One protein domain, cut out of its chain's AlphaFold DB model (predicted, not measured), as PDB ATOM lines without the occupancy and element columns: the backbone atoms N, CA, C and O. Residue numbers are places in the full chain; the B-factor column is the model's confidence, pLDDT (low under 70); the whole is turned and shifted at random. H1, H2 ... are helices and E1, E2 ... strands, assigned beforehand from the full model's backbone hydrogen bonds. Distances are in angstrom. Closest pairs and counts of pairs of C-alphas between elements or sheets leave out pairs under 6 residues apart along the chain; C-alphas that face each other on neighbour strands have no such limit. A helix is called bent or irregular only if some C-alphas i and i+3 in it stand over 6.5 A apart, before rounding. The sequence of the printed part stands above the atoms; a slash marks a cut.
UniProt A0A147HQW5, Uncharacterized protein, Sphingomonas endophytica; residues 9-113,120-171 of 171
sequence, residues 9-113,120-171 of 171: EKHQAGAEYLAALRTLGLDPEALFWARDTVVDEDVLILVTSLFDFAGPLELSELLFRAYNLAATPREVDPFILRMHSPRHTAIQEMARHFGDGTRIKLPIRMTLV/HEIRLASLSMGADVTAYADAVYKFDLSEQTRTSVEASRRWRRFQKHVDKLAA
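This is residues 9 to 113 and 120 to 171 of the 171 residues of an uncharacterized protein of Sphingomonas endophytica (UniProt A0A147HQW5). A strongly twisted sheet of four strands, E3, E2, E1 and E4, has helix H1 slantwise over one face; near the edge strand E3 are H2 and H3, and the longest helix, H6, packs on these two and stays off the sheet. At the opposite end of the longest axis from H6, the stretches 99 to 113 and 120 to 132, without a named element, reach away from the body. The printed part has 157 residues with six named helices and four named strands, in the order H1 E1 E2 H2 H3 E3 H4 E4 H5 H6; the class is mixed, helices and strands. The sheet runs E3 E2 E1 E4 and is mixed. The whole is compact, with a radius of gyration of the C-alphas of 15.7 A, and spans 49 by 34 by 34 A.

H1, residues 9 to 23, is on the sheet of E1, residues 30 to 36, E2, residues 41 to 47, E3, residues 81 to 84, and E4, residues 133 to 143. Its height over the sheet is 9.5 A, and it lies over E1 and only just over E4, on which 3 of its C-alphas fall. On the local plane its line and that of E1 stand at 34 degrees, slantwise to the strands. The closest C-alphas of H1 and E4 are those of His 11 and Ala 139, 6.2 A apart. E1 and E2 form a hairpin, antiparallel at 154 degrees, with N 43 and O 34 within hydrogen-bond range at 2.8 A. H2, residues 50 to 54, only grazes the sheet with its residues 50 to 52. H3, residues 56 to 68, is on the sheet with its residues 56 to 63; its closest C-alpha pair with E3 is Pro 56 and Met 83, 7.3 A. H1 and H3 on one face of the sheet make two layers, helices over strands. E3 is parallel to E2 at 40 degrees, with N 82 and O 44 at 2.8 A. E2, H2, H3 and E3 form a strand-helix-strand unit, two parallel neighbour strands with helices between, and its crossover is right-handed. H4, residues 89 to 98, only grazes the sheet; Phe 98 and Phe 143 of E4 have its closest C-alphas to that strand, 7.3 A apart. E4 is antiparallel to E1 at 160 degrees, with N 35 and O 134 at 2.8 A and N 31 and O 142 at 2.9 A, and it bends by 98 degrees at residue 140. H5, residues 146 to 149, touches no helix and is not on the sheet. H6, residues 152 to 170, touches H2 with its residues 152 to 159 alone, the closest C-alphas being those of Leu 50 and Ala 155, 6.4 A apart. With residues 163 to 169 alone it touches H3, closest at the C-alphas of Ala 66 and Val 166, 5.9 A apart, at a shallow tilt of 29 degrees, the same way. H1 and H6 are near each other, with 5 pairs of C-alphas within 10 A. In H1, H2, H3, H4 and H6 every O i to N i+4 pair is within hydrogen-bond range; H5 is too short for such a pair, and 0 of its 1 O i to N i+3 pair is within range.

H1 begins at C-alpha 9, (-0.845, -8.402, 32.569), and is 21.0 A long. E1 is 17.2 A and E2 18.6 A long. H2 has five residues, and H3 is 18.2 A long. E3 has four residues, H4 is 14.3 A long, and E4 runs 16.8 A from C-alpha 133 at (-7.875, -27.443, 30.966). H5 is only just irregular: C-alphas 146 and 149 are 7.0 A apart. H6 is 26.9 A long and ends at C-alpha 170, (-21.379, 0.558, 16.106).

The two C-alphas farthest apart are those of Pro 107 and Ala 171, 50.2 A. Residues 114 to 119 are not printed, and C-alphas 113 and 120 are 11.5 A apart across this cut, in the link from H4 to E4. The link from H3 to E3 is long, with 12 residues. The mean pLDDT of the printed part is 76.1; it is under 70 at residues 96 to 113, 120 to 132, 137 to 138 and 147 to 149.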
ATOM      1  N   GLU A   9      -0.073  -9.084  33.615       76.44
ATOM      2  CA  GLU A   9      -0.845  -8.402  32.569       76.44
ATOM      3  C   GLU A   9      -2.172  -9.121  32.277       76.44
ATOM      4  O   GLU A   9      -3.216  -8.482  32.146       76.44
ATOM      5  N   LYS A  10      -2.173 -10.460  32.278       81.69
ATOM      6  CA  LYS A  10      -3.388 -11.261  32.070       81.69
ATOM      7  C   LYS A  10      -4.336 -11.182  33.266       81.69
ATOM      8  O   LYS A  10      -5.555 -11.184  33.073       81.69
ATOM      9  N   HIS A  11      -3.814 -11.057  34.489       78.62
ATOM     10  CA  HIS A  11      -4.656 -10.816  35.667       78.62
ATOM     11  C   HIS A  11      -5.460  -9.520  35.534       78.62
ATOM     12  O   HIS A  11      -6.664  -9.483  35.787       78.62
ATOM     13  N   GLN A  12      -4.796  -8.448  35.110       79.62
ATOM     14  CA  GLN A  12      -5.460  -7.171  34.902       79.62
ATOM     15  C   GLN A  12      -6.455  -7.246  33.737       79.62
ATOM     16  O   GLN A  12      -7.618  -6.873  33.904       79.62
ATOM     17  N   ALA A  13      -6.039  -7.828  32.609       84.56
ATOM     18  CA  ALA A  13      -6.874  -7.973  31.422       84.56
ATOM     19  C   ALA A  13      -8.185  -8.727  31.704       84.56
ATOM     20  O   ALA A  13      -9.244  -8.321  31.236       84.56
ATOM     21  N   GLY A  14      -8.155  -9.790  32.516       84.88
ATOM     22  CA  GLY A  14      -9.371 -10.536  32.860       84.88
ATOM     23  C   GLY A  14     -10.360  -9.737  33.720       84.88
ATOM     24  O   GLY A  14     -11.571  -9.798  33.491       84.88
ATOM     25  N   ALA A  15      -9.861  -8.935  34.667       81.69
ATOM     26  CA  ALA A  15     -10.699  -8.060  35.488       81.69
ATOM     27  C   ALA A  15     -11.319  -6.920  34.662       81.69
ATOM     28  O   ALA A  15     -12.514  -6.632  34.787       81.69
ATOM     29  N   GLU A  16     -10.524  -6.299  33.791       83.56
ATOM     30  CA  GLU A  16     -10.984  -5.256  32.873       83.56
ATOM     31  C   GLU A  16     -11.999  -5.804  31.868       83.56
ATOM     32  O   GLU A  16     -13.027  -5.172  31.619       83.56
ATOM     33  N   TYR A  17     -11.778  -7.019  31.366       89.56
ATOM     34  CA  TYR A  17     -12.717  -7.699  30.482       89.56
ATOM     35  C   TYR A  17     -14.065  -7.941  31.171       89.56
ATOM     36  O   TYR A  17     -15.109  -7.627  30.598       89.56
ATOM     37  N   LEU A  18     -14.083  -8.392  32.434       87.12
ATOM     38  CA  LEU A  18     -15.332  -8.525  33.196       87.12
ATOM     39  C   LEU A  18     -16.088  -7.195  33.308       87.12
ATOM     40  O   LEU A  18     -17.312  -7.151  33.161       87.12
ATOM     41  N   ALA A  19     -15.366  -6.113  33.608       84.44
ATOM     42  CA  ALA A  19     -15.947  -4.782  33.743       84.44
ATOM     43  C   ALA A  19     -16.522  -4.275  32.410       84.44
ATOM     44  O   ALA A  19     -17.633  -3.731  32.378       84.44
ATOM     45  N   ALA A  20     -15.809  -4.513  31.308       88.31
ATOM     46  CA  ALA A  20     -16.259  -4.204  29.956       88.31
ATOM     47  C   ALA A  20     -17.547  -4.962  29.599       88.31
ATOM     48  O   ALA A  20     -18.546  -4.339  29.233       88.31
ATOM     49  N   LEU A  21     -17.579  -6.284  29.804       92.00
ATOM     50  CA  LEU A  21     -18.771  -7.100  29.550       92.00
ATOM     51  C   LEU A  21     -19.990  -6.594  30.330       92.00
ATOM     52  O   LEU A  21     -21.071  -6.419  29.761       92.00
ATOM     53  N   ARG A  22     -19.811  -6.272  31.615       89.94
ATOM     54  CA  ARG A  22     -20.888  -5.732  32.459       89.94
ATOM     55  C   ARG A  22     -21.409  -4.394  31.955       89.94
ATOM     56  O   ARG A  22     -22.621  -4.179  31.954       89.94
ATOM     57  N   THR A  23     -20.520  -3.524  31.484       89.94
ATOM     58  CA  THR A  23     -20.888  -2.239  30.867       89.94
ATOM     59  C   THR A  23     -21.707  -2.455  29.595       89.94
ATOM     60  O   THR A  23     -22.721  -1.790  29.365       89.94
ATOM     61  N   LEU A  24     -21.343  -3.469  28.810       92.00
ATOM     62  CA  LEU A  24     -22.105  -3.906  27.646       92.00
ATOM     63  C   LEU A  24     -23.423  -4.602  28.019       92.00
ATOM     64  O   LEU A  24     -24.236  -4.855  27.148       92.00
ATOM     65  N   GLY A  25     -23.708  -4.856  29.296       91.38
ATOM     66  CA  GLY A  25     -24.944  -5.509  29.735       91.38
ATOM     67  C   GLY A  25     -24.883  -7.039  29.721       91.38
ATOM     68  O   GLY A  25     -25.913  -7.684  29.950       91.38
ATOM     69  N   LEU A  26     -23.694  -7.611  29.507       92.62
ATOM     70  CA  LEU A  26     -23.393  -9.021  29.721       92.62
ATOM     71  C   LEU A  26     -22.763  -9.201  31.107       92.62
ATOM     72  O   LEU A  26     -21.600  -8.889  31.326       92.62
ATOM     73  N   ASP A  27     -23.523  -9.736  32.055       90.25
ATOM     74  CA  ASP A  27     -22.976 -10.145  33.351       90.25
ATOM     75  C   ASP A  27     -22.881 -11.675  33.375       90.25
ATOM     76  O   ASP A  27     -23.915 -12.312  33.574       90.25
ATOM     77  N   PRO A  28     -21.715 -12.277  33.085       91.38
ATOM     78  CA  PRO A  28     -21.587 -13.729  32.968       91.38
ATOM     79  C   PRO A  28     -21.747 -14.423  34.317       91.38
ATOM     80  O   PRO A  28     -21.581 -13.809  35.361       91.38
ATOM     81  N   GLU A  29     -22.052 -15.709  34.308       89.25
ATOM     82  CA  GLU A  29     -22.183 -16.540  35.501       89.25
ATOM     83  C   GLU A  29     -20.793 -16.873  36.076       89.25
ATOM     84  O   GLU A  29     -20.594 -16.838  37.289       89.25
ATOM     85  N   ALA A  30     -19.789 -17.088  35.222       86.50
ATOM     86  CA  ALA A  30     -18.396 -17.161  35.654       86.50
ATOM     87  C   ALA A  30     -17.422 -16.584  34.617       86.50
ATOM     88  O   ALA A  30     -17.690 -16.610  33.415       86.50
ATOM     89  N   LEU A  31     -16.289 -16.076  35.100       87.94
ATOM     90  CA  LEU A  31     -15.164 -15.635  34.282       87.94
ATOM     91  C   LEU A  31     -13.851 -15.895  35.021       87.94
ATOM     92  O   LEU A  31     -13.670 -15.403  36.140       87.94
ATOM     93  N   PHE A  32     -12.945 -16.644  34.402       86.50
ATOM     94  CA  PHE A  32     -11.651 -16.986  34.994       86.50
ATOM     95  C   PHE A  32     -10.636 -17.420  33.936       86.50
ATOM     96  O   PHE A  32     -11.016 -17.886  32.862       86.50
ATOM     97  N   TRP A  33      -9.346 -17.290  34.238       87.44
ATOM     98  CA  TRP A  33      -8.289 -17.832  33.382       87.44
ATOM     99  C   TRP A  33      -8.031 -19.309  33.660       87.44
ATOM    100  O   TRP A  33      -8.085 -19.772  34.805       87.44
ATOM    101  N   ALA A  34      -7.660 -20.031  32.610       85.56
ATOM    102  CA  ALA A  34      -7.183 -21.399  32.688       85.56
ATOM    103  C   ALA A  34      -6.072 -21.649  31.661       85.56
ATOM    104  O   ALA A  34      -6.018 -20.985  30.634       85.56
ATOM    105  N   ARG A  35      -5.195 -22.617  31.918       83.50
ATOM    106  CA  ARG A  35      -4.266 -23.178  30.932       83.50
ATOM    107  C   ARG A  35      -4.994 -24.262  30.152       83.50
ATOM    108  O   ARG A  35      -5.449 -25.222  30.771       83.50
ATOM    109  N   ASP A  36      -5.082 -24.151  28.838       81.69
ATOM    110  CA  ASP A  36      -5.378 -25.302  27.992       81.69
ATOM    111  C   ASP A  36      -4.092 -26.113  27.783       81.69
ATOM    112  O   ASP A  36      -3.086 -25.579  27.327       81.69
ATOM    113  N   THR A  37      -4.104 -27.392  28.140       79.69
ATOM    114  CA  THR A  37      -2.936 -28.279  28.088       79.69
ATOM    115  C   THR A  37      -2.761 -28.981  26.743       79.69
ATOM    116  O   THR A  37      -1.726 -29.606  26.533       79.69
ATOM    117  N   VAL A  38      -3.743 -28.906  25.839       76.19
ATOM    118  CA  VAL A  38      -3.649 -29.451  24.474       76.19
ATOM    119  C   VAL A  38      -2.872 -28.498  23.580       76.19
ATOM    120  O   VAL A  38      -1.991 -28.936  22.842       76.19
ATOM    121  N   VAL A  39      -3.188 -27.204  23.650       80.00
ATOM    122  CA  VAL A  39      -2.489 -26.160  22.880       80.00
ATOM    123  C   VAL A  39      -1.401 -25.448  23.685       80.00
ATOM    124  O   VAL A  39      -0.614 -24.707  23.113       80.00
ATOM    125  N   ASP A  40      -1.318 -25.720  24.989       82.56
ATOM    126  CA  ASP A  40      -0.351 -25.144  25.930       82.56
ATOM    127  C   ASP A  40      -0.417 -23.607  26.046       82.56
ATOM    128  O   ASP A  40       0.591 -22.915  26.214       82.56
ATOM    129  N   GLU A  41      -1.634 -23.064  26.005       85.88
ATOM    130  CA  GLU A  41      -1.912 -21.624  26.060       85.88
ATOM    131  C   GLU A  41      -2.846 -21.262  27.218       85.88
ATOM    132  O   GLU A  41      -3.668 -22.068  27.654       85.88
ATOM    133  N   ASP A  42      -2.758 -20.022  27.714       87.31
ATOM    134  CA  ASP A  42      -3.748 -19.528  28.676       87.31
ATOM    135  C   ASP A  42      -4.974 -18.994  27.937       87.31
ATOM    136  O   ASP A  42      -4.871 -18.081  27.117       87.31
ATOM    137  N   VAL A  43      -6.130 -19.528  28.298       88.19
ATOM    138  CA  VAL A  43      -7.438 -19.208  27.743       88.19
ATOM    139  C   VAL A  43      -8.328 -18.585  28.812       88.19
ATOM    140  O   VAL A  43      -8.256 -18.926  29.998       88.19
ATOM    141  N   LEU A  44      -9.196 -17.668  28.394       90.50
ATOM    142  CA  LEU A  44     -10.174 -17.044  29.276       90.50
ATOM    143  C   LEU A  44     -11.500 -17.797  29.172       90.50
ATOM    144  O   LEU A  44     -12.138 -17.820  28.121       90.50
ATOM    145  N   ILE A  45     -11.932 -18.414  30.267       89.44
ATOM    146  CA  ILE A  45     -13.180 -19.169  30.317       89.44
ATOM    147  C   ILE A  45     -14.332 -18.232  30.678       89.44
ATOM    148  O   ILE A  45     -14.372 -17.691  31.783       89.44
ATOM    149  N   LEU A  46     -15.292 -18.079  29.766       91.88
ATOM    150  CA  LEU A  46     -16.536 -17.334  29.954       91.88
ATOM    151  C   LEU A  46     -17.702 -18.315  30.088       91.88
ATOM    152  O   LEU A  46     -18.090 -18.993  29.139       91.88
ATOM    153  N   VAL A  47     -18.314 -18.370  31.262       90.69
ATOM    154  CA  VAL A  47     -19.506 -19.187  31.494       90.69
ATOM    155  C   VAL A  47     -20.714 -18.278  31.466       90.69
ATOM    156  O   VAL A  47     -20.805 -17.361  32.286       90.69
ATOM    157  N   THR A  48     -21.667 -18.535  30.565       92.56
ATOM    158  CA  THR A  48     -22.914 -17.774  30.603       92.56
ATOM    159  C   THR A  48     -24.162 -18.494  30.127       92.56
ATOM    160  O   THR A  48     -24.131 -19.222  29.142       92.56
ATOM    161  N   SER A  49     -25.304 -18.241  30.779       92.56
ATOM    162  CA  SER A  49     -26.595 -18.806  30.360       92.56
ATOM    163  C   SER A  49     -27.035 -18.312  28.977       92.56
ATOM    164  O   SER A  49     -27.913 -18.915  28.363       92.56
ATOM    165  N   LEU A  50     -26.458 -17.210  28.479       92.94
ATOM    166  CA  LEU A  50     -26.725 -16.738  27.120       92.94
ATOM    167  C   LEU A  50     -26.178 -17.691  26.055       92.94
ATOM    168  O   LEU A  50     -26.725 -17.721  24.959       92.94
ATOM    169  N   PHE A  51     -25.179 -18.509  26.403       92.00
ATOM    170  CA  PHE A  51     -24.676 -19.579  25.546       92.00
ATOM    171  C   PHE A  51     -25.790 -20.559  25.164       92.00
ATOM    172  O   PHE A  51     -25.931 -20.902  23.998       92.00
ATOM    173  N   ASP A  52     -26.619 -20.963  26.130       90.44
ATOM    174  CA  ASP A  52     -27.740 -21.880  25.890       90.44
ATOM    175  C   ASP A  52     -28.936 -21.189  25.219       90.44
ATOM    176  O   ASP A  52     -29.758 -21.847  24.588       90.44
ATOM    177  N   PHE A  53     -29.072 -19.871  25.402       92.50
ATOM    178  CA  PHE A  53     -30.215 -19.102  24.911       92.50
ATOM    179  C   PHE A  53     -30.058 -18.651  23.453       92.50
ATOM    180  O   PHE A  53     -30.948 -18.904  22.649       92.50
ATOM    181  N   ALA A  54     -28.963 -17.953  23.134       92.56
ATOM    182  CA  ALA A  54     -28.673 -17.431  21.792       92.56
ATOM    183  C   ALA A  54     -27.845 -18.424  20.957       92.56
ATOM    184  O   ALA A  54     -27.810 -18.370  19.734       92.56
ATOM    185  N   GLY A  55     -27.180 -19.368  21.621       92.44
ATOM    186  CA  GLY A  55     -26.244 -20.273  20.977       92.44
ATOM    187  C   GLY A  55     -24.820 -19.705  20.916       92.44
ATOM    188  O   GLY A  55     -24.598 -18.496  21.044       92.44
ATOM    189  N   PRO A  56     -23.825 -20.584  20.716       90.81
ATOM    190  CA  PRO A  56     -22.414 -20.211  20.717       90.81
ATOM    191  C   PRO A  56     -22.048 -19.236  19.596       90.81
ATOM    192  O   PRO A  56     -21.283 -18.308  19.832       90.81
ATOM    193  N   LEU A  57     -22.585 -19.434  18.387       92.19
ATOM    194  CA  LEU A  57     -22.215 -18.636  17.216       92.19
ATOM    195  C   LEU A  57     -22.631 -17.171  17.377       92.19
ATOM    196  O   LEU A  57     -21.796 -16.281  17.254       92.19
ATOM    197  N   GLU A  58     -23.899 -16.926  17.711       94.25
ATOM    198  CA  GLU A  58     -24.430 -15.569  17.867       94.25
ATOM    199  C   GLU A  58     -23.707 -14.813  18.989       94.25
ATOM    200  O   GLU A  58     -23.368 -13.635  18.844       94.25
ATOM    201  N   LEU A  59     -23.425 -15.502  20.102       93.62
ATOM    202  CA  LEU A  59     -22.676 -14.931  21.217       93.62
ATOM    203  C   LEU A  59     -21.235 -14.588  20.809       93.62
ATOM    204  O   LEU A  59     -20.781 -13.481  21.104       93.62
ATOM    205  N   SER A  60     -20.546 -15.485  20.092       91.88
ATOM    206  CA  SER A  60     -19.205 -15.229  19.548       91.88
ATOM    207  C   SER A  60     -19.203 -14.002  18.645       91.88
ATOM    208  O   SER A  60     -18.416 -13.086  18.859       91.88
ATOM    209  N   GLU A  61     -20.092 -13.946  17.651       93.06
ATOM    210  CA  GLU A  61     -20.155 -12.832  16.697       93.06
ATOM    211  C   GLU A  61     -20.379 -11.485  17.383       93.06
ATOM    212  O   GLU A  61     -19.859 -10.456  16.943       93.06
ATOM    213  N   LEU A  62     -21.175 -11.462  18.452       92.62
ATOM    214  CA  LEU A  62     -21.442 -10.241  19.198       92.62
ATOM    215  C   LEU A  62     -20.240  -9.816  20.056       92.62
ATOM    216  O   LEU A  62     -19.936  -8.626  20.129       92.62
ATOM    217  N   LEU A  63     -19.513 -10.773  20.641       91.94
ATOM    218  CA  LEU A  63     -18.258 -10.515  21.354       91.94
ATOM    219  C   LEU A  63     -17.149 -10.041  20.408       91.94
ATOM    220  O   LEU A  63     -16.474  -9.063  20.715       91.94
ATOM    221  N   PHE A  64     -17.016 -10.648  19.225       90.75
ATOM    222  CA  PHE A  64     -16.097 -10.182  18.181       90.75
ATOM    223  C   PHE A  64     -16.424  -8.758  17.731       90.75
ATOM    224  O   PHE A  64     -15.524  -7.936  17.567       90.75
ATOM    225  N   ARG A  65     -17.711  -8.430  17.569       90.50
ATOM    226  CA  ARG A  65     -18.134  -7.054  17.279       90.50
ATOM    227  C   ARG A  65     -17.746  -6.094  18.401       90.50
ATOM    228  O   ARG A  65     -17.161  -5.056  18.113       90.50
ATOM    229  N   ALA A  66     -18.007  -6.448  19.659       89.31
ATOM    230  CA  ALA A  66     -17.604  -5.635  20.805       89.31
ATOM    231  C   ALA A  66     -16.079  -5.413  20.853       89.31
ATOM    232  O   ALA A  66     -15.628  -4.286  21.065       89.31
ATOM    233  N   TYR A  67     -15.295  -6.455  20.579       88.12
ATOM    234  CA  TYR A  67     -13.838  -6.383  20.501       88.12
ATOM    235  C   TYR A  67     -13.355  -5.464  19.372       88.12
ATOM    236  O   TYR A  67     -12.542  -4.569  19.603       88.12
ATOM    237  N   ASN A  68     -13.911  -5.609  18.165       85.25
ATOM    238  CA  ASN A  68     -13.561  -4.774  17.011       85.25
ATOM    239  C   ASN A  68     -13.894  -3.289  17.224       85.25
ATOM    240  O   ASN A  68     -13.228  -2.421  16.665       85.25
ATOM    241  N   LEU A  69     -14.891  -2.991  18.061       86.94
ATOM    242  CA  LEU A  69     -15.251  -1.631  18.476       86.94
ATOM    243  C   LEU A  69     -14.381  -1.103  19.634       86.94
ATOM    244  O   LEU A  69     -14.669  -0.036  20.171       86.94
ATOM    245  N   ALA A  70     -13.337  -1.839  20.032       83.94
ATOM    246  CA  ALA A  70     -12.484  -1.548  21.186       83.94
ATOM    247  C   ALA A  70     -13.266  -1.393  22.506       83.94
ATOM    248  O   ALA A  70     -12.839  -0.680  23.413       83.94
ATOM    249  N   ALA A  71     -14.418  -2.064  22.621       74.19
ATOM    250  CA  ALA A  71     -15.246  -2.035  23.823       74.19
ATOM    251  C   ALA A  71     -14.743  -2.991  24.918       74.19
ATOM    252  O   ALA A  71     -15.216  -2.926  26.051       74.19
ATOM    253  N   THR A  72     -13.798  -3.873  24.584       77.25
ATOM    254  CA  THR A  72     -13.115  -4.803  25.492       77.25
ATOM    255  C   THR A  72     -11.591  -4.632  25.375       77.25
ATOM    256  O   THR A  72     -11.127  -4.214  24.310       77.25
ATOM    257  N   PRO A  73     -10.805  -4.956  26.423       76.31
ATOM    258  CA  PRO A  73      -9.338  -4.928  26.366       76.31
ATOM    259  C   PRO A  73      -8.779  -5.706  25.170       76.31
ATOM    260  O   PRO A  73      -9.285  -6.781  24.842       76.31
ATOM    261  N   ARG A  74      -7.728  -5.180  24.525       79.56
ATOM    262  CA  ARG A  74      -7.098  -5.805  23.341       79.56
ATOM    263  C   ARG A  74      -6.313  -7.065  23.695       79.56
ATOM    264  O   ARG A  74      -6.085  -7.920  22.854       79.56
ATOM    265  N   GLU A  75      -5.910  -7.158  24.952       79.25
ATOM    266  CA  GLU A  75      -5.180  -8.262  25.557       79.25
ATOM    267  C   GLU A  75      -6.047  -9.526  25.664       79.25
ATOM    268  O   GLU A  75      -5.517 -10.629  25.794       79.25
ATOM    269  N   VAL A  76      -7.374  -9.373  25.598       77.69
ATOM    270  CA  VAL A  76      -8.326 -10.483  25.542       77.69
ATOM    271  C   VAL A  76      -8.896 -10.580  24.136       77.69
ATOM    272  O   VAL A  76      -9.957 -10.036  23.829       77.69
ATOM    273  N   ASP A  77      -8.176 -11.301  23.284       75.38
ATOM    274  CA  ASP A  77      -8.673 -11.677  21.968       75.38
ATOM    275  C   ASP A  77      -9.864 -12.656  22.120       75.38
ATOM    276  O   ASP A  77      -9.770 -13.639  22.862       75.38
ATOM    277  N   PRO A  78     -10.999 -12.459  21.431       76.69
ATOM    278  CA  PRO A  78     -12.080 -13.439  21.431       76.69
ATOM    279  C   PRO A  78     -11.654 -14.858  20.995       76.69
ATOM    280  O   PRO A  78     -12.335 -15.814  21.356       76.69
ATOM    281  N   PHE A  79     -10.533 -15.037  20.284       78.69
ATOM    282  CA  PHE A  79      -9.976 -16.359  19.952       78.69
ATOM    283  C   PHE A  79      -9.421 -17.127  21.162       78.69
ATOM    284  O   PHE A  79      -9.456 -18.358  21.159       78.69
ATOM    285  N   ILE A  80      -8.955 -16.437  22.210       84.19
ATOM    286  CA  ILE A  80      -8.515 -17.083  23.461       84.19
ATOM    287  C   ILE A  80      -9.678 -17.309  24.437       84.19
ATOM    288  O   ILE A  80      -9.490 -17.865  25.523       84.19
ATOM    289  N   LEU A  81     -10.886 -16.875  24.072       87.00
ATOM    290  CA  LEU A  81     -12.079 -17.012  24.886       87.00
ATOM    291  C   LEU A  81     -12.733 -18.378  24.656       87.00
ATOM    292  O   LEU A  81     -13.131 -18.722  23.544       87.00
ATOM    293  N   ARG A  82     -12.938 -19.138  25.731       88.69
ATOM    294  CA  ARG A  82     -13.744 -20.362  25.687       88.69
ATOM    295  C   ARG A  82     -15.061 -20.151  26.384       88.69
ATOM    296  O   ARG A  82     -15.111 -19.843  27.573       88.69
ATOM    297  N   MET A  83     -16.135 -20.337  25.634       90.19
ATOM    298  CA  MET A  83     -17.478 -20.149  26.149       90.19
ATOM    299  C   MET A  83     -18.099 -21.475  26.537       90.19
ATOM    300  O   MET A  83     -18.063 -22.435  25.768       90.19
ATOM    301  N   HIS A  84     -18.712 -21.507  27.713       89.56
ATOM    302  CA  HIS A  84     -19.391 -22.695  28.200       89.56
ATOM    303  C   HIS A  84     -20.782 -22.372  28.722       89.56
ATOM    304  O   HIS A  84     -21.035 -21.333  29.340       89.56
ATOM    305  N   SER A  85     -21.672 -23.342  28.529       88.81
ATOM    306  CA  SER A  85     -22.921 -23.399  29.266       88.81
ATOM    307  C   SER A  85     -22.629 -23.530  30.765       88.81
ATOM    308  O   SER A  85     -21.797 -24.355  31.161       88.81
ATOM    309  N   PRO A  86     -23.368 -22.818  31.628       87.75
ATOM    310  CA  PRO A  86     -23.349 -23.071  33.058       87.75
ATOM    311  C   PRO A  86     -23.736 -24.517  33.402       87.75
ATOM    312  O   PRO A  86     -23.309 -25.051  34.420       87.75
ATOM    313  N   ARG A  87     -24.526 -25.179  32.546       86.88
ATOM    314  CA  ARG A  87     -24.986 -26.565  32.717       86.88
ATOM    315  C   ARG A  87     -23.934 -27.604  32.336       86.88
ATOM    316  O   ARG A  87     -24.169 -28.793  32.534       86.88
ATOM    317  N   HIS A  88     -22.790 -27.185  31.797       83.38
ATOM    318  CA  HIS A  88     -21.710 -28.098  31.448       83.38
ATOM    319  C   HIS A  88     -21.208 -28.836  32.699       83.38
ATOM    320  O   HIS A  88     -20.919 -28.201  33.713       83.38
ATOM    321  N   THR A  89     -21.062 -30.164  32.630       77.19
ATOM    322  CA  THR A  89     -20.740 -31.012  33.794       77.19
ATOM    323  C   THR A  89     -19.520 -30.513  34.561       77.19
ATOM    324  O   THR A  89     -19.577 -30.359  35.773       77.19
ATOM    325  N   ALA A  90     -18.440 -30.160  33.860       74.44
ATOM    326  CA  ALA A  90     -17.242 -29.641  34.517       74.44
ATOM    327  C   ALA A  90     -17.467 -28.313  35.265       74.44
ATOM    328  O   ALA A  90     -16.881 -28.090  36.320       74.44
ATOM    329  N   ILE A  91     -18.340 -27.443  34.747       80.00
ATOM    330  CA  ILE A  91     -18.692 -26.178  35.399       80.00
ATOM    331  C   ILE A  91     -19.537 -26.436  36.650       80.00
ATOM    332  O   ILE A  91     -19.328 -25.786  37.670       80.00
ATOM    333  N   GLN A  92     -20.445 -27.412  36.601       79.50
ATOM    334  CA  GLN A  92     -21.240 -27.841  37.755       79.50
ATOM    335  C   GLN A  92     -20.376 -28.452  38.860       79.50
ATOM    336  O   GLN A  92     -20.553 -28.114  40.028       79.50
ATOM    337  N   GLU A  93     -19.419 -29.313  38.506       74.06
ATOM    338  CA  GLU A  93     -18.476 -29.873  39.482       74.06
ATOM    339  C   GLU A  93     -17.635 -28.768  40.123       74.06
ATOM    340  O   GLU A  93     -17.520 -28.697  41.345       74.06
ATOM    341  N   MET A  94     -17.139 -27.826  39.320       72.25
ATOM    342  CA  MET A  94     -16.434 -26.656  39.831       72.25
ATOM    343  C   MET A  94     -17.307 -25.823  40.782       72.25
ATOM    344  O   MET A  94     -16.845 -25.385  41.833       72.25
ATOM    345  N   ALA A  95     -18.598 -25.684  40.485       74.38
ATOM    346  CA  ALA A  95     -19.548 -25.006  41.360       74.38
ATOM    347  C   ALA A  95     -19.708 -25.654  42.722       74.38
ATOM    348  O   ALA A  95     -19.910 -24.947  43.698       74.38
ATOM    349  N   ARG A  96     -19.589 -26.974  42.832       68.06
ATOM    350  CA  ARG A  96     -19.626 -27.637  44.142       68.06
ATOM    351  C   ARG A  96     -18.411 -27.283  44.992       68.06
ATOM    352  O   ARG A  96     -18.502 -27.275  46.213       68.06
ATOM    353  N   HIS A  97     -17.291 -26.952  44.356       65.81
ATOM    354  CA  HIS A  97     -16.078 -26.525  45.046       65.81
ATOM    355  C   HIS A  97     -16.070 -25.029  45.398       65.81
ATOM    356  O   HIS A  97     -15.427 -24.652  46.378       65.81
ATOM    357  N   PHE A  98     -16.792 -24.187  44.645       63.12
ATOM    358  CA  PHE A  98     -16.790 -22.724  44.815       63.12
ATOM    359  C   PHE A  98     -18.121 -22.103  45.284       63.12
ATOM    360  O   PHE A  98     -18.128 -20.950  45.708       63.12
ATOM    361  N   GLY A  99     -19.242 -22.819  45.176       51.47
ATOM    362  CA  GLY A  99     -20.604 -22.269  45.181       51.47
ATOM    363  C   GLY A  99     -21.418 -22.471  46.458       51.47
ATOM    364  O   GLY A  99     -22.448 -21.816  46.612       51.47
ATOM    365  N   ASP A 100     -20.971 -23.296  47.404       44.50
ATOM    366  CA  ASP A 100     -21.543 -23.251  48.749       44.50
ATOM    367  C   ASP A 100     -20.942 -22.055  49.479       44.50
ATOM    368  O   ASP A 100     -19.726 -21.962  49.631       44.50
ATOM    369  N   GLY A 101     -21.790 -21.161  49.992       42.62
ATOM    370  CA  GLY A 101     -21.429 -19.995  50.811       42.62
ATOM    371  C   GLY A 101     -20.589 -20.285  52.069       42.62
ATOM    372  O   GLY A 101     -20.368 -19.392  52.892       42.62
ATOM    373  N   THR A 102     -20.046 -21.492  52.227       36.62
ATOM    374  CA  THR A 102     -18.693 -21.645  52.751       36.62
ATOM    375  C   THR A 102     -17.752 -20.713  51.993       36.62
ATOM    376  O   THR A 102     -17.163 -21.062  50.974       36.62
ATOM    377  N   ARG A 103     -17.518 -19.535  52.589       39.16
ATOM    378  CA  ARG A 103     -16.160 -18.998  52.724       39.16
ATOM    379  C   ARG A 103     -15.247 -20.204  52.770       39.16
ATOM    380  O   ARG A 103     -15.288 -20.924  53.774       39.16
ATOM    381  N   ILE A 104     -14.540 -20.487  51.681       36.25
ATOM    382  CA  ILE A 104     -13.643 -21.619  51.679       36.25
ATOM    383  C   ILE A 104     -12.746 -21.346  52.883       36.25
ATOM    384  O   ILE A 104     -12.017 -20.354  52.903       36.25
ATOM    385  N   LYS A 105     -12.826 -22.184  53.924       31.00
ATOM    386  CA  LYS A 105     -11.761 -22.302  54.920       31.00
ATOM    387  C   LYS A 105     -10.584 -22.980  54.220       31.00
ATOM    388  O   LYS A 105     -10.041 -23.969  54.691       31.00
ATOM    389  N   LEU A 106     -10.171 -22.435  53.081       34.47
ATOM    390  CA  LEU A 106      -8.767 -22.366  52.793       34.47
ATOM    391  C   LEU A 106      -8.179 -21.620  53.999       34.47
ATOM    392  O   LEU A 106      -8.827 -20.714  54.538       34.47
ATOM    393  N   PRO A 107      -6.953 -21.911  54.429       27.80
ATOM    394  CA  PRO A 107      -6.228 -21.043  55.358       27.80
ATOM    395  C   PRO A 107      -5.961 -19.632  54.775       27.80
ATOM    396  O   PRO A 107      -5.065 -18.923  55.215       27.80
ATOM    397  N   ILE A 108      -6.738 -19.195  53.786       36.84
ATOM    398  CA  ILE A 108      -6.648 -17.925  53.101       36.84
ATOM    399  C   ILE A 108      -7.691 -17.021  53.740       36.84
ATOM    400  O   ILE A 108      -8.836 -16.901  53.304       36.84
ATOM    401  N   ARG A 109      -7.254 -16.317  54.784       25.41
ATOM    402  CA  ARG A 109      -7.721 -14.947  54.971       25.41
ATOM    403  C   ARG A 109      -7.463 -14.223  53.644       25.41
ATOM    404  O   ARG A 109      -6.334 -13.800  53.407       25.41
ATOM    405  N   MET A 110      -8.484 -14.048  52.801       33.09
ATOM    406  CA  MET A 110      -8.479 -12.956  51.826       33.09
ATOM    407  C   MET A 110      -8.552 -11.661  52.628       33.09
ATOM    408  O   MET A 110      -9.604 -11.073  52.862       33.09
ATOM    409  N   THR A 111      -7.397 -11.276  53.142       26.42
ATOM    410  CA  THR A 111      -7.129  -9.906  53.521       26.42
ATOM    411  C   THR A 111      -6.811  -9.233  52.192       26.42
ATOM    412  O   THR A 111      -5.945  -9.718  51.467       26.42
ATOM    413  N   LEU A 112      -7.514  -8.155  51.841       32.75
ATOM    414  CA  LEU A 112      -6.994  -7.200  50.864       32.75
ATOM    415  C   LEU A 112      -5.649  -6.709  51.420       32.75
ATOM    416  O   LEU A 112      -5.614  -5.810  52.256       32.75
ATOM    417  N   VAL A 113      -4.547  -7.355  51.043       27.69
ATOM    418  CA  VAL A 113      -3.201  -6.898  51.386       27.69
ATOM    419  C   VAL A 113      -2.673  -6.183  50.159       27.69
ATOM    420  O   VAL A 113      -2.648  -6.742  49.064       27.69
ATOM    421  N   HIS A 120       3.217 -15.458  47.781       31.58
ATOM    422  CA  HIS A 120       2.359 -16.462  48.421       31.58
ATOM    423  C   HIS A 120       1.482 -17.139  47.355       31.58
ATOM    424  O   HIS A 120       0.386 -16.686  47.042       31.58
ATOM    425  N   GLU A 121       2.022 -18.211  46.770       32.94
ATOM    426  CA  GLU A 121       1.379 -19.069  45.767       32.94
ATOM    427  C   GLU A 121       0.237 -19.856  46.436       32.94
ATOM    428  O   GLU A 121       0.463 -20.768  47.234       32.94
ATOM    429  N   ILE A 122      -1.009 -19.489  46.142       34.50
ATOM    430  CA  ILE A 122      -2.181 -20.279  46.520       34.50
ATOM    431  C   ILE A 122      -2.430 -21.287  45.396       34.50
ATOM    432  O   ILE A 122      -2.969 -20.950  44.346       34.50
ATOM    433  N   ARG A 123      -2.050 -22.547  45.622       33.84
ATOM    434  CA  ARG A 123      -2.421 -23.674  44.756       33.84
ATOM    435  C   ARG A 123      -3.797 -24.199  45.156       33.84
ATOM    436  O   ARG A 123      -3.901 -24.975  46.105       33.84
ATOM    437  N   LEU A 124      -4.844 -23.812  44.431       37.88
ATOM    438  CA  LEU A 124      -6.040 -24.654  44.354       37.88
ATOM    439  C   LEU A 124      -5.781 -25.755  43.323       37.88
ATOM    440  O   LEU A 124      -5.171 -25.511  42.284       37.88
ATOM    441  N   ALA A 125      -6.189 -26.978  43.660       34.34
ATOM    442  CA  ALA A 125      -6.074 -28.145  42.801       34.34
ATOM    443  C   ALA A 125      -6.616 -27.832  41.398       34.34
ATOM    444  O   ALA A 125      -7.702 -27.270  41.262       34.34
ATOM    445  N   SER A 126      -5.845 -28.189  40.372       40.56
ATOM    446  CA  SER A 126      -6.236 -28.093  38.968       40.56
ATOM    447  C   SER A 126      -7.613 -28.727  38.765       40.56
ATOM    448  O   SER A 126      -7.771 -29.939  38.922       40.56
ATOM    449  N   LEU A 127      -8.613 -27.913  38.438       45.91
ATOM    450  CA  LEU A 127      -9.943 -28.390  38.082       45.91
ATOM    451  C   LEU A 127      -9.969 -28.669  36.584       45.91
ATOM    452  O   LEU A 127      -9.969 -27.747  35.773       45.91
ATOM    453  N   SER A 128      -9.947 -29.958  36.252       45.16
ATOM    454  CA  SER A 128      -9.940 -30.461  34.882       45.16
ATOM    455  C   SER A 128     -11.312 -30.236  34.241       45.16
ATOM    456  O   SER A 128     -12.269 -30.958  34.538       45.16
ATOM    457  N   MET A 129     -11.445 -29.233  33.370       49.19
ATOM    458  CA  MET A 129     -12.631 -29.106  32.514       49.19
ATOM    459  C   MET A 129     -12.495 -30.026  31.296       49.19
ATOM    460  O   MET A 129     -12.145 -29.584  30.208       49.19
ATOM    461  N   GLY A 130     -12.725 -31.328  31.501       52.28
ATOM    462  CA  GLY A 130     -12.200 -32.359  30.592       52.28
ATOM    463  C   GLY A 130     -10.711 -32.610  30.862       52.28
ATOM    464  O   GLY A 130     -10.166 -32.024  31.790       52.28
ATOM    465  N   ALA A 131     -10.040 -33.475  30.095       52.94
ATOM    466  CA  ALA A 131      -8.632 -33.833  30.338       52.94
ATOM    467  C   ALA A 131      -7.631 -32.674  30.118       52.94
ATOM    468  O   ALA A 131      -6.453 -32.822  30.430       52.94
ATOM    469  N   ASP A 132      -8.112 -31.524  29.630       66.88
ATOM    470  CA  ASP A 132      -7.295 -30.622  28.822       66.88
ATOM    471  C   ASP A 132      -7.223 -29.172  29.332       66.88
ATOM    472  O   ASP A 132      -6.649 -28.320  28.666       66.88
ATOM    473  N   VAL A 133      -7.832 -28.836  30.476       70.94
ATOM    474  CA  VAL A 133      -7.875 -27.443  30.966       70.94
ATOM    475  C   VAL A 133      -7.635 -27.376  32.470       70.94
ATOM    476  O   VAL A 133      -8.295 -28.075  33.231       70.94
ATOM    477  N   THR A 134      -6.734 -26.493  32.905       72.56
ATOM    478  CA  THR A 134      -6.371 -26.260  34.312       72.56
ATOM    479  C   THR A 134      -6.639 -24.813  34.721       72.56
ATOM    480  O   THR A 134      -5.964 -23.904  34.250       72.56
ATOM    481  N   ALA A 135      -7.601 -24.579  35.617       71.81
ATOM    482  CA  ALA A 135      -7.933 -23.236  36.103       71.81
ATOM    483  C   ALA A 135      -6.874 -22.645  37.058       71.81
ATOM    484  O   ALA A 135      -6.312 -23.360  37.892       71.81
ATOM    485  N   TYR A 136      -6.665 -21.327  36.977       74.38
ATOM    486  CA  TYR A 136      -5.817 -20.574  37.905       74.38
ATOM    487  C   TYR A 136      -6.642 -20.045  39.084       74.38
ATOM    488  O   TYR A 136      -7.574 -19.258  38.921       74.38
ATOM    489  N   ALA A 137      -6.281 -20.481  40.289       66.94
ATOM    490  CA  ALA A 137      -6.954 -20.175  41.550       66.94
ATOM    491  C   ALA A 137      -7.135 -18.673  41.833       66.94
ATOM    492  O   ALA A 137      -8.175 -18.223  42.311       66.94
ATOM    493  N   ASP A 138      -6.082 -17.916  41.561       67.81
ATOM    494  CA  ASP A 138      -5.922 -16.482  41.779       67.81
ATOM    495  C   ASP A 138      -6.438 -15.638  40.605       67.81
ATOM    496  O   ASP A 138      -6.414 -14.407  40.661       67.81
ATOM    497  N   ALA A 139      -6.937 -16.285  39.551       80.12
ATOM    498  CA  ALA A 139      -7.422 -15.644  38.339       80.12
ATOM    499  C   ALA A 139      -8.914 -15.922  38.082       80.12
ATOM    500  O   ALA A 139      -9.358 -15.959  36.932       80.12
ATOM    501  N   VAL A 140      -9.685 -16.115  39.159       81.00
ATOM    502  CA  VAL A 140     -11.150 -16.216  39.142       81.00
ATOM    503  C   VAL A 140     -11.763 -14.858  39.478       81.00
ATOM    504  O   VAL A 140     -11.644 -14.375  40.602       81.00
ATOM    505  N   TYR A 141     -12.451 -14.243  38.516       80.62
ATOM    506  CA  TYR A 141     -13.026 -12.897  38.674       80.62
ATOM    507  C   TYR A 141     -14.494 -12.926  39.080       80.62
ATOM    508  O   TYR A 141     -14.976 -12.043  39.791       80.62
ATOM    509  N   LYS A 142     -15.221 -13.938  38.607       83.25
ATOM    510  CA  LYS A 142     -16.600 -14.209  39.006       83.25
ATOM    511  C   LYS A 142     -16.855 -15.705  38.937       83.25
ATOM    512  O   LYS A 142     -16.436 -16.354  37.981       83.25
ATOM    513  N   PHE A 143     -17.576 -16.217  39.924       82.62
ATOM    514  CA  PHE A 143     -18.125 -17.562  39.898       82.62
ATOM    515  C   PHE A 143     -19.421 -17.592  40.710       82.62
ATOM    516  O   PHE A 143     -19.402 -17.742  41.928       82.62
ATOM    517  N   ASP A 144     -20.547 -17.385  40.037       82.12
ATOM    518  CA  ASP A 144     -21.877 -17.429  40.631       82.12
ATOM    519  C   ASP A 144     -22.841 -18.148  39.685       82.12
ATOM    520  O   ASP A 144     -23.269 -17.627  38.653       82.12
ATOM    521  N   LEU A 145     -23.168 -19.382  40.056       78.44
ATOM    522  CA  LEU A 145     -24.086 -20.235  39.313       78.44
ATOM    523  C   LEU A 145     -25.505 -20.229  39.895       78.44
ATOM    524  O   LEU A 145     -26.373 -20.932  39.377       78.44
ATOM    525  N   SER A 146     -25.785 -19.424  40.925       71.44
ATOM    526  CA  SER A 146     -27.155 -19.271  41.441       71.44
ATOM    527  C   SER A 146     -28.110 -18.752  40.357       71.44
ATOM    528  O   SER A 146     -29.288 -19.110  40.304       71.44
ATOM    529  N   GLU A 147     -27.565 -17.991  39.408       65.44
ATOM    530  CA  GLU A 147     -28.279 -17.375  38.296       65.44
ATOM    531  C   GLU A 147     -28.623 -18.342  37.144       65.44
ATOM    532  O   GLU A 147     -29.267 -17.947  36.170       65.44
ATOM    533  N   GLN A 148     -28.253 -19.624  37.244       66.19
ATOM    534  CA  GLN A 148     -28.539 -20.636  36.218       66.19
ATOM    535  C   GLN A 148     -30.022 -20.954  36.025       66.19
ATOM    536  O   GLN A 148     -30.419 -21.485  34.986       66.19
ATOM    537  N   THR A 149     -30.842 -20.656  37.030       62.47
ATOM    538  CA  THR A 149     -32.279 -20.965  37.048       62.47
ATOM    539  C   THR A 149     -33.137 -19.881  36.391       62.47
ATOM    540  O   THR A 149     -34.364 -19.910  36.491       62.47
ATOM    541  N   ARG A 150     -32.513 -18.929  35.683       70.81
ATOM    542  CA  ARG A 150     -33.211 -17.826  35.019       70.81
ATOM    543  C   ARG A 150     -34.193 -18.304  33.957       70.81
ATOM    544  O   ARG A 150     -33.942 -19.233  33.189       70.81
ATOM    545  N   THR A 151     -35.318 -17.604  33.887       79.19
ATOM    546  CA  THR A 151     -36.371 -17.885  32.908       79.19
ATOM    547  C   THR A 151     -35.936 -17.476  31.497       79.19
ATOM    548  O   THR A 151     -35.131 -16.560  31.310       79.19
ATOM    549  N   SER A 152     -36.531 -18.092  30.468       83.69
ATOM    550  CA  SER A 152     -36.294 -17.716  29.060       83.69
ATOM    551  C   SER A 152     -36.563 -16.220  28.793       83.69
ATOM    552  O   SER A 152     -35.853 -15.568  28.026       83.69
ATOM    553  N   VAL A 153     -37.530 -15.625  29.502       87.69
ATOM    554  CA  VAL A 153     -37.847 -14.189  29.404       87.69
ATOM    555  C   VAL A 153     -36.692 -13.318  29.908       87.69
ATOM    556  O   VAL A 153     -36.363 -12.305  29.287       87.69
ATOM    557  N   GLU A 154     -36.057 -13.693  31.016       87.12
ATOM    558  CA  GLU A 154     -34.907 -12.966  31.567       87.12
ATOM    559  C   GLU A 154     -33.670 -13.108  30.684       87.12
ATOM    560  O   GLU A 154     -32.989 -12.109  30.435       87.12
ATOM    561  N   ALA A 155     -33.418 -14.308  30.155       87.69
ATOM    562  CA  ALA A 155     -32.353 -14.544  29.181       87.69
ATOM    563  C   ALA A 155     -32.552 -13.676  27.927       87.69
ATOM    564  O   ALA A 155     -31.646 -12.941  27.538       87.69
ATOM    565  N   SER A 156     -33.775 -13.632  27.387       91.56
ATOM    566  CA  SER A 156     -34.136 -12.767  26.257       91.56
ATOM    567  C   SER A 156     -33.923 -11.279  26.545       91.56
ATOM    568  O   SER A 156     -33.460 -10.535  25.677       91.56
ATOM    569  N   ARG A 157     -34.256 -10.808  27.754       92.56
ATOM    570  CA  ARG A 157     -34.020  -9.411  28.156       92.56
ATOM    571  C   ARG A 157     -32.526  -9.105  28.269       92.56
ATOM    572  O   ARG A 157     -32.101  -8.052  27.798       92.56
ATOM    573  N   ARG A 158     -31.736  -9.996  28.876       92.12
ATOM    574  CA  ARG A 158     -30.270  -9.860  28.978       92.12
ATOM    575  C   ARG A 158     -29.631  -9.820  27.595       92.12
ATOM    576  O   ARG A 158     -28.904  -8.874  27.315       92.12
ATOM    577  N   TRP A 159     -29.988 -10.766  26.728       94.56
ATOM    578  CA  TRP A 159     -29.514 -10.821  25.347       94.56
ATOM    579  C   TRP A 159     -29.803  -9.525  24.590       94.56
ATOM    580  O   TRP A 159     -28.886  -8.885  24.089       94.56
ATOM    581  N   ARG A 160     -31.059  -9.059  24.609       94.75
ATOM    582  CA  ARG A 160     -31.443  -7.802  23.949       94.75
ATOM    583  C   ARG A 160     -30.705  -6.582  24.493       94.75
ATOM    584  O   ARG A 160     -30.408  -5.677  23.723       94.75
ATOM    585  N   ARG A 161     -30.424  -6.526  25.800       94.75
ATOM    586  CA  ARG A 161     -29.614  -5.438  26.379       94.75
ATOM    587  C   ARG A 161     -28.182  -5.487  25.868       94.75
ATOM    588  O   ARG A 161     -27.688  -4.451  25.441       94.75
ATOM    589  N   PHE A 162     -27.574  -6.673  25.882       95.25
ATOM    590  CA  PHE A 162     -26.213  -6.864  25.397       95.25
ATOM    591  C   PHE A 162     -26.087  -6.467  23.926       95.25
ATOM    592  O   PHE A 162     -25.304  -5.583  23.588       95.25
ATOM    593  N   GLN A 163     -26.962  -7.014  23.083       95.25
ATOM    594  CA  GLN A 163     -27.033  -6.679  21.667       95.25
ATOM    595  C   GLN A 163     -27.223  -5.176  21.442       95.25
ATOM    596  O   GLN A 163     -26.429  -4.555  20.750       95.25
ATOM    597  N   LYS A 164     -28.205  -4.555  22.108       95.12
ATOM    598  CA  LYS A 164     -28.475  -3.116  21.970       95.12
ATOM    599  C   LYS A 164     -27.279  -2.244  22.361       95.12
ATOM    600  O   LYS A 164     -27.076  -1.197  21.753       95.12
ATOM    601  N   HIS A 165     -26.540  -2.607  23.408       94.38
ATOM    602  CA  HIS A 165     -25.367  -1.839  23.827       94.38
ATOM    603  C   HIS A 165     -24.222  -1.970  22.824       94.38
ATOM    604  O   HIS A 165     -23.600  -0.960  22.516       94.38
ATOM    605  N   VAL A 166     -23.990  -3.167  22.279       92.56
ATOM    606  CA  VAL A 166     -22.990  -3.366  21.221       92.56
ATOM    607  C   VAL A 166     -23.393  -2.627  19.943       92.56
ATOM    608  O   VAL A 166     -22.585  -1.881  19.399       92.56
ATOM    609  N   ASP A 167     -24.652  -2.732  19.514       91.94
ATOM    610  CA  ASP A 167     -25.158  -2.035  18.325       91.94
ATOM    611  C   ASP A 167     -25.054  -0.508  18.471       91.94
ATOM    612  O   ASP A 167     -24.719   0.186  17.516       91.94
ATOM    613  N   LYS A 168     -25.282   0.029  19.678       92.31
ATOM    614  CA  LYS A 168     -25.124   1.463  19.962       92.31
ATOM    615  C   LYS A 168     -23.673   1.938  19.824       92.31
ATOM    616  O   LYS A 168     -23.464   3.111  19.551       92.31
ATOM    617  N   LEU A 169     -22.690   1.071  20.049       87.06
ATOM    618  CA  LEU A 169     -21.276   1.409  19.861       87.06
ATOM    619  C   LEU A 169     -20.860   1.370  18.384       87.06
ATOM    620  O   LEU A 169     -19.854   1.973  18.028       87.06
ATOM    621  N   ALA A 170     -21.618   0.661  17.545       75.69
ATOM    622  CA  ALA A 170     -21.379   0.558  16.106       75.69
ATOM    623  C   ALA A 170     -22.054   1.672  15.281       75.69
ATOM    624  O   ALA A 170     -21.777   1.778  14.086       75.69
ATOM    625  N   ALA A 171     -22.958   2.444  15.895       71.56
ATOM    626  CA  ALA A 171     -23.748   3.509  15.273       71.56
ATOM    627  C   ALA A 171     -23.151   4.894  15.545       71.56
ATOM    628  O   ALA A 171     -23.146   5.713  14.601       71.56
TER     629      ALA A 171